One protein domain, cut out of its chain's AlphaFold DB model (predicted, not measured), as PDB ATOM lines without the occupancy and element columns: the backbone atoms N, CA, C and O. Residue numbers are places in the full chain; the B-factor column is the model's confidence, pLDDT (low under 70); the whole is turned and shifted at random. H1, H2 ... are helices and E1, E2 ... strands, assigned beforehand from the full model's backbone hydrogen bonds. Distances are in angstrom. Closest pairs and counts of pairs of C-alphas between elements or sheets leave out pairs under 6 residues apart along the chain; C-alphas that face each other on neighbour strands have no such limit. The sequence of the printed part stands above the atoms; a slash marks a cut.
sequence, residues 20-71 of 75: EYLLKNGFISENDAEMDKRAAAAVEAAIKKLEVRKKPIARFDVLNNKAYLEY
ATOM      1  N   GLU A  20       3.689 -19.465 -35.235       84.81
ATOM      2  CA  GLU A  20       4.501 -19.185 -36.431       84.81
ATOM      3  C   GLU A  20       5.011 -20.455 -37.120       84.81
ATOM      4  O   GLU A  20       4.947 -20.574 -38.347       84.81
ATOM      5  N   TYR A  21       5.498 -21.433 -36.347       87.19
ATOM      6  CA  TYR A  21       5.942 -22.712 -36.893       87.19
ATOM      7  C   TYR A  21       4.772 -23.478 -37.516       87.19
ATOM      8  O   TYR A  21       4.902 -24.029 -38.611       87.19
ATOM      9  N   LEU A  22       3.624 -23.498 -36.838       88.38
ATOM     10  CA  LEU A  22       2.422 -24.164 -37.326       88.38
ATOM     11  C   LEU A  22       1.901 -23.516 -38.612       88.38
ATOM     12  O   LEU A  22       1.533 -24.236 -39.541       88.38
ATOM     13  N   LEU A  23       1.932 -22.186 -38.695       87.56
ATOM     14  CA  LEU A  23       1.531 -21.437 -39.881       87.56
ATOM     15  C   LEU A  23       2.470 -21.729 -41.056       87.56
ATOM     16  O   LEU A  23       2.017 -22.112 -42.133       87.56
ATOM     17  N   LYS A  24       3.790 -21.645 -40.833       88.81
ATOM     18  CA  LYS A  24       4.808 -21.893 -41.867       88.81
ATOM     19  C   LYS A  24       4.722 -23.299 -42.461       88.81
ATOM     20  O   LYS A  24       4.982 -23.488 -43.646       88.81
ATOM     21  N   ASN A  25       4.369 -24.289 -41.646       87.88
ATOM     22  CA  ASN A  25       4.225 -25.678 -42.081       87.88
ATOM     23  C   ASN A  25       2.789 -26.017 -42.544       87.88
ATOM     24  O   ASN A  25       2.486 -27.181 -42.810       87.88
ATOM     25  N   GLY A  26       1.894 -25.025 -42.628       87.00
ATOM     26  CA  GLY A  26       0.517 -25.202 -43.088       87.00
ATOM     27  C   GLY A  26      -0.326 -26.115 -42.191       87.00
ATOM     28  O   GLY A  26      -1.227 -26.806 -42.680       87.00
ATOM     29  N   PHE A  27      -0.005 -26.182 -40.894       87.94
ATOM     30  CA  PHE A  27      -0.837 -26.840 -39.883       87.94
ATOM     31  C   PHE A  27      -2.019 -25.964 -39.474       87.94
ATOM     32  O   PHE A  27      -3.097 -26.505 -39.244       87.94
ATOM     33  N   ILE A  28      -1.814 -24.646 -39.419       88.88
ATOM     34  CA  ILE A  28      -2.851 -23.645 -39.146       88.88
ATOM     35  C   ILE A  28      -2.876 -22.595 -40.261       88.88
ATOM     36  O   ILE A  28      -1.902 -22.457 -41.005       88.88
ATOM     37  N   SER A  29      -3.986 -21.876 -40.385       90.62
ATOM     38  CA  SER A  29      -4.152 -20.770 -41.328       90.62
ATOM     39  C   SER A  29      -3.718 -19.429 -40.731       90.62
ATOM     40  O   SER A  29      -3.538 -19.291 -39.519       90.62
ATOM     41  N   GLU A  30      -3.580 -18.407 -41.577       90.62
ATOM     42  CA  GLU A  30      -3.276 -17.041 -41.126       90.62
ATOM     43  C   GLU A  30      -4.353 -16.499 -40.179       90.62
ATOM     44  O   GLU A  30      -4.031 -15.817 -39.209       90.62
ATOM     45  N   ASN A  31      -5.619 -16.854 -40.420       91.50
ATOM     46  CA  ASN A  31      -6.732 -16.469 -39.560       91.50
ATOM     47  C   ASN A  31      -6.645 -17.130 -38.177       91.50
ATOM     48  O   ASN A  31      -6.940 -16.482 -37.179       91.50
ATOM     49  N   ASP A  32      -6.198 -18.387 -38.101       89.19
ATOM     50  CA  ASP A  32      -5.971 -19.060 -36.813       89.19
ATOM     51  C   ASP A  32      -4.859 -18.353 -36.022       89.19
ATOM     52  O   ASP A  32      -5.014 -18.067 -34.837       89.19
ATOM     53  N   ALA A  33      -3.761 -17.992 -36.693       88.25
ATOM     54  CA  ALA A  33      -2.669 -17.252 -36.065       88.25
ATOM     55  C   ALA A  33      -3.096 -15.839 -35.616       88.25
ATOM     56  O   ALA A  33      -2.601 -15.319 -34.616       88.25
ATOM     57  N   GLU A  34      -4.002 -15.198 -36.353       92.38
ATOM     58  CA  GLU A  34      -4.565 -13.895 -35.999       92.38
ATOM     59  C   GLU A  34      -5.536 -13.995 -34.812       92.38
ATOM     60  O   GLU A  34      -5.477 -13.172 -33.895       92.38
ATOM     61  N   MET A  35      -6.341 -15.055 -34.762       93.12
ATOM     62  CA  MET A  35      -7.224 -15.356 -33.638       93.12
ATOM     63  C   MET A  35      -6.439 -15.519 -32.328       93.12
ATOM     64  O   MET A  35      -6.828 -14.933 -31.316       93.12
ATOM     65  N   ASP A  36      -5.310 -16.233 -32.351       90.62
ATOM     66  CA  ASP A  36      -4.434 -16.381 -31.179       90.62
ATOM     67  C   ASP A  36      -3.922 -15.020 -30.673       90.62
ATOM     68  O   ASP A  36      -3.922 -14.751 -29.468       90.62
ATOM     69  N   LYS A  37      -3.547 -14.118 -31.592       90.94
ATOM     70  CA  LYS A  37      -3.110 -12.754 -31.247       90.94
ATOM     71  C   LYS A  37      -4.236 -11.948 -30.602       90.94
ATOM     72  O   LYS A  37      -4.012 -11.282 -29.591       90.94
ATOM     73  N   ARG A  38      -5.454 -12.023 -31.152       93.88
ATOM     74  CA  ARG A  38      -6.633 -11.352 -30.577       93.88
ATOM     75  C   ARG A  38      -6.963 -11.881 -29.186       93.88
ATOM     76  O   ARG A  38      -7.302 -11.091 -28.305       93.88
ATOM     77  N   ALA A  39      -6.846 -13.190 -28.979       94.25
ATOM     78  CA  ALA A  39      -7.081 -13.810 -27.682       94.25
ATOM     79  C   ALA A  39      -6.078 -13.308 -26.629       94.25
ATOM     80  O   ALA A  39      -6.495 -12.877 -25.554       94.25
ATOM     81  N   ALA A  40      -4.781 -13.280 -26.958       92.62
ATOM     82  CA  ALA A  40      -3.746 -12.753 -26.067       92.62
ATOM     83  C   ALA A  40      -3.998 -11.281 -25.695       92.62
ATOM     84  O   ALA A  40      -4.043 -10.938 -24.512       92.62
ATOM     85  N   ALA A  41      -4.280 -10.430 -26.686       94.81
ATOM     86  CA  ALA A  41      -4.569  -9.015 -26.455       94.81
ATOM     87  C   ALA A  41      -5.815  -8.797 -25.572       94.81
ATOM     88  O   ALA A  41      -5.844  -7.895 -24.732       94.81
ATOM     89  N   ALA A  42      -6.852  -9.627 -25.725       95.75
ATOM     90  CA  ALA A  42      -8.047  -9.557 -24.888       95.75
ATOM     91  C   ALA A  42      -7.745  -9.896 -23.417       95.75
ATOM     92  O   ALA A  42      -8.273  -9.236 -22.516       95.75
ATOM     93  N   VAL A  43      -6.880 -10.885 -23.172       92.62
ATOM     94  CA  VAL A  43      -6.435 -11.261 -21.821       92.62
ATOM     95  C   VAL A  43      -5.621 -10.135 -21.190       92.62
ATOM     96  O   VAL A  43      -5.924  -9.724 -20.071       92.62
ATOM     97  N   GLU A  44      -4.652  -9.572 -21.912       92.75
ATOM     98  CA  GLU A  44      -3.860  -8.429 -21.436       92.75
ATOM     99  C   GLU A  44      -4.745  -7.224 -21.100       92.75
ATOM    100  O   GLU A  44      -4.611  -6.611 -20.039       92.75
ATOM    101  N   ALA A  45      -5.721  -6.915 -21.958       94.00
ATOM    102  CA  ALA A  45      -6.675  -5.843 -21.706       94.00
ATOM    103  C   ALA A  45      -7.556  -6.118 -20.475       94.00
ATOM    104  O   ALA A  45      -7.902  -5.183 -19.746       94.00
ATOM    105  N   ALA A  46      -7.938  -7.375 -20.229       91.12
ATOM    106  CA  ALA A  46      -8.680  -7.756 -19.032       91.12
ATOM    107  C   ALA A  46      -7.825  -7.582 -17.768       91.12
ATOM    108  O   ALA A  46      -8.302  -6.971 -16.812       91.12
ATOM    109  N   ILE A  47      -6.566  -8.026 -17.791       88.94
ATOM    110  CA  ILE A  47      -5.611  -7.848 -16.687       88.94
ATOM    111  C   ILE A  47      -5.425  -6.357 -16.389       88.94
ATOM    112  O   ILE A  47      -5.672  -5.929 -15.266       88.94
ATOM    113  N   LYS A  48      -5.150  -5.535 -17.408       89.25
ATOM    114  CA  LYS A  48      -5.008  -4.079 -17.254       89.25
ATOM    115  C   LYS A  48      -6.257  -3.424 -16.652       89.25
ATOM    116  O   LYS A  48      -6.170  -2.519 -15.825       89.25
ATOM    117  N   LYS A  49      -7.457  -3.876 -17.039       89.00
ATOM    118  CA  LYS A  49      -8.717  -3.398 -16.437       89.00
ATOM    119  C   LYS A  49      -8.856  -3.814 -14.971       89.00
ATOM    120  O   LYS A  49      -9.458  -3.065 -14.204       89.00
ATOM    121  N   LEU A  50      -8.366  -4.995 -14.590       87.19
ATOM    122  CA  LEU A  50      -8.374  -5.463 -13.201       87.19
ATOM    123  C   LEU A  50      -7.389  -4.667 -12.340       87.19
ATOM    124  O   LEU A  50      -7.781  -4.255 -11.250       87.19
ATOM    125  N   GLU A  51      -6.196  -4.365 -12.858       84.62
ATOM    126  CA  GLU A  51      -5.195  -3.508 -12.204       84.62
ATOM    127  C   GLU A  51      -5.762  -2.115 -11.909       84.62
ATOM    128  O   GLU A  51      -5.764  -1.670 -10.763       84.62
ATOM    129  N   VAL A  52      -6.361  -1.461 -12.915       85.75
ATOM    130  CA  VAL A  52      -7.014  -0.146 -12.746       85.75
ATOM    131  C   VAL A  52      -8.136  -0.202 -11.707       85.75
ATOM    132  O   VAL A  52      -8.346   0.745 -10.952       85.75
ATOM    133  N   ARG A  53      -8.872  -1.316 -11.656       84.88
ATOM    134  CA  ARG A  53      -9.980  -1.519 -10.713       84.88
ATOM    135  C   ARG A  53      -9.531  -2.048  -9.349       84.88
ATOM    136  O   ARG A  53     -10.404  -2.309  -8.524       84.88
ATOM    137  N   LYS A  54      -8.224  -2.224  -9.125       85.19
ATOM    138  CA  LYS A  54      -7.633  -2.821  -7.918       85.19
ATOM    139  C   LYS A  54      -8.285  -4.150  -7.512       85.19
ATOM    140  O   LYS A  54      -8.527  -4.414  -6.337       85.19
ATOM    141  N   LYS A  55      -8.644  -4.976  -8.498       86.75
ATOM    142  CA  LYS A  55      -9.247  -6.294  -8.258       86.75
ATOM    143  C   LYS A  55      -8.163  -7.369  -8.168       86.75
ATOM    144  O   LYS A  55      -7.190  -7.270  -8.910       86.75
ATOM    145  N   PRO A  56      -8.349  -8.411  -7.340       86.12
ATOM    146  CA  PRO A  56      -7.415  -9.526  -7.308       86.12
ATOM    147  C   PRO A  56      -7.366 -10.250  -8.656       86.12
ATOM    148  O   PRO A  56      -8.395 -10.443  -9.313       86.12
ATOM    149  N   ILE A  57      -6.167 -10.671  -9.044       87.69
ATOM    150  CA  ILE A  57      -5.874 -11.403 -10.273       87.69
ATOM    151  C   ILE A  57      -5.512 -12.834  -9.889       87.69
ATOM    152  O   ILE A  57      -4.568 -13.071  -9.143       87.69
ATOM    153  N   ALA A  58      -6.250 -13.812 -10.406       88.94
ATOM    154  CA  ALA A  58      -5.876 -15.210 -10.237       88.94
ATOM    155  C   ALA A  58      -4.686 -15.543 -11.146       88.94
ATOM    156  O   ALA A  58      -4.765 -15.400 -12.368       88.94
ATOM    157  N   ARG A  59      -3.591 -16.001 -10.542       88.88
ATOM    158  CA  ARG A  59      -2.387 -16.479 -11.219       88.88
ATOM    159  C   ARG A  59      -2.208 -17.970 -10.964       88.88
ATOM    160  O   ARG A  59      -2.752 -18.536 -10.014       88.88
ATOM    161  N   PHE A  60      -1.436 -18.606 -11.832       90.69
ATOM    162  CA  PHE A  60      -1.082 -20.010 -11.704       90.69
ATOM    163  C   PHE A  60       0.432 -20.157 -11.788       90.69
ATOM    164  O   PHE A  60       1.040 -19.771 -12.787       90.69
ATOM    165  N   ASP A  61       1.028 -20.718 -10.741       89.81
ATOM    166  CA  ASP A  61       2.436 -21.084 -10.728       89.81
ATOM    167  C   ASP A  61       2.604 -22.486 -11.319       89.81
ATOM    168  O   ASP A  61       2.168 -23.488 -10.744       89.81
ATOM    169  N   VAL A  62       3.257 -22.546 -12.478       89.44
ATOM    170  CA  VAL A  62       3.511 -23.784 -13.221       89.44
ATOM    171  C   VAL A  62       4.555 -24.664 -12.522       89.44
ATOM    172  O   VAL A  62       4.510 -25.884 -12.667       89.44
ATOM    173  N   LEU A  63       5.477 -24.084 -11.745       90.31
ATOM    174  CA  LEU A  63       6.537 -24.831 -11.059       90.31
ATOM    175  C   LEU A  63       5.980 -25.587  -9.853       90.31
ATOM    176  O   LEU A  63       6.252 -26.773  -9.671       90.31
ATOM    177  N   ASN A  64       5.165 -24.904  -9.053       90.81
ATOM    178  CA  ASN A  64       4.568 -25.474  -7.849       90.81
ATOM    179  C   ASN A  64       3.187 -26.106  -8.096       90.81
ATOM    180  O   ASN A  64       2.625 -26.693  -7.172       90.81
ATOM    181  N   ASN A  65       2.640 -25.996  -9.316       91.25
ATOM    182  CA  ASN A  65       1.278 -26.407  -9.688       91.25
ATOM    183  C   ASN A  65       0.204 -25.860  -8.732       91.25
ATOM    184  O   ASN A  65      -0.720 -26.573  -8.332       91.25
ATOM    185  N   LYS A  66       0.333 -24.591  -8.335       90.88
ATOM    186  CA  LYS A  66      -0.575 -23.939  -7.382       90.88
ATOM    187  C   LYS A  66      -1.193 -22.689  -7.991       90.88
ATOM    188  O   LYS A  66      -0.503 -21.874  -8.599       90.88
ATOM    189  N   ALA A  67      -2.496 -22.528  -7.782       91.00
ATOM    190  CA  ALA A  67      -3.198 -21.281  -8.055       91.00
ATOM    191  C   ALA A  67      -3.099 -20.349  -6.842       91.00
ATOM    192  O   ALA A  67      -3.209 -20.805  -5.702       91.00
ATOM    193  N   TYR A  68      -2.919 -19.055  -7.090       89.81
ATOM    194  CA  TYR A  68      -2.883 -18.021  -6.056       89.81
ATOM    195  C   TYR A  68      -3.564 -16.741  -6.549       89.81
ATOM    196  O   TYR A  68      -3.718 -16.525  -7.753       89.81
ATOM    197  N   LEU A  69      -4.016 -15.908  -5.614       89.25
ATOM    198  CA  LEU A  69      -4.594 -14.601  -5.913       89.25
ATOM    199  C   LEU A  69      -3.535 -13.530  -5.669       89.25
ATOM    200  O   LEU A  69      -2.989 -13.430  -4.576       89.25
ATOM    201  N   GLU A  70      -3.255 -12.746  -6.697       86.19
ATOM    202  CA  GLU A  70      -2.385 -11.581  -6.654       86.19
ATOM    203  C   GLU A  70      -3.250 -10.337  -6.424       86.19
ATOM    204  O   GLU A  70      -4.155 -10.047  -7.213       86.19
ATOM    205  N   TYR A  71      -3.012  -9.618  -5.329       83.50
ATOM    206  CA  TYR A  71      -3.738  -8.393  -5.008       83.50
ATOM    207  C   TYR A  71      -2.925  -7.176  -5.461       83.50
ATOM    208  O   TYR A  71      -1.783  -7.014  -5.035       83.50
TER     209      TYR A  71
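AT A GLANCE: This is residues 20 to 71 of the 75 residues of an uncharacterized protein of Pseudobutyrivibrio sp. YE44 (UniProt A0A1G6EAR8). One long helix, H2, makes the long axis of an open, U-like frame, with the short helix H1 at one end and a two-stranded hairpin, E1 and E2, at the other, both folded back toward the same side of H2. Contacts between these parts are few, and residues 34 to 45 of H2 stand free between the two ends. The printed part has 52 residues, with two named helices and two named strands in the order H1, H2, E1, E2; the strands are antiparallel and the class is mixed, helices and strands. The whole is extended, with a radius of gyration of the C-alphas of 15.5 A, and spans 42 by 28 by 9 A, only just flat.

HOW THE PARTS SIT: H1, residues 20 to 24, and H2, residues 30 to 52, only just touch, with 3 pairs of C-alphas within 8 A, and H2 does so with residues 30 to 33 alone. Their closest C-alphas are those of Leu 23 and Glu 30, 6.6 A apart. In both helices every O i to N i+4 pair is within hydrogen-bond range. E1, residues 57 to 61, has 2 pairs of C-alphas within 8 A of H2, the closest being those of Leu 50 and Ile 57, 7.1 A apart. E1 and E2, residues 66 to 70, form a hairpin, antiparallel at 148 degrees between their directions. N 59 and O 68 are within hydrogen-bond range at 2.8 A, and N 61 and O 66 at 2.9 A. H1 is apart from E1 and E2, and H2 is apart from E2.

IN THESE COORDINATES: H1 begins at C-alpha 20, (4.501, -19.185, -36.431), and is 6.1 A long from first to last C-alpha. H2 measures 33.2 A and ends at C-alpha 52, (-7.014, -0.146, -12.746). E1 measures 12.8 A and E2 12.5 A, with C-alpha 70 at (-2.385, -11.581, -6.654).

THE WHOLE: The C-alphas farthest apart, those of Asn 25 and Lys 54, are 42.8 A from each other. The three links are tight, and the printed part has no cut. The mean pLDDT of the printed part is 89.5, and no printed residue is under 70.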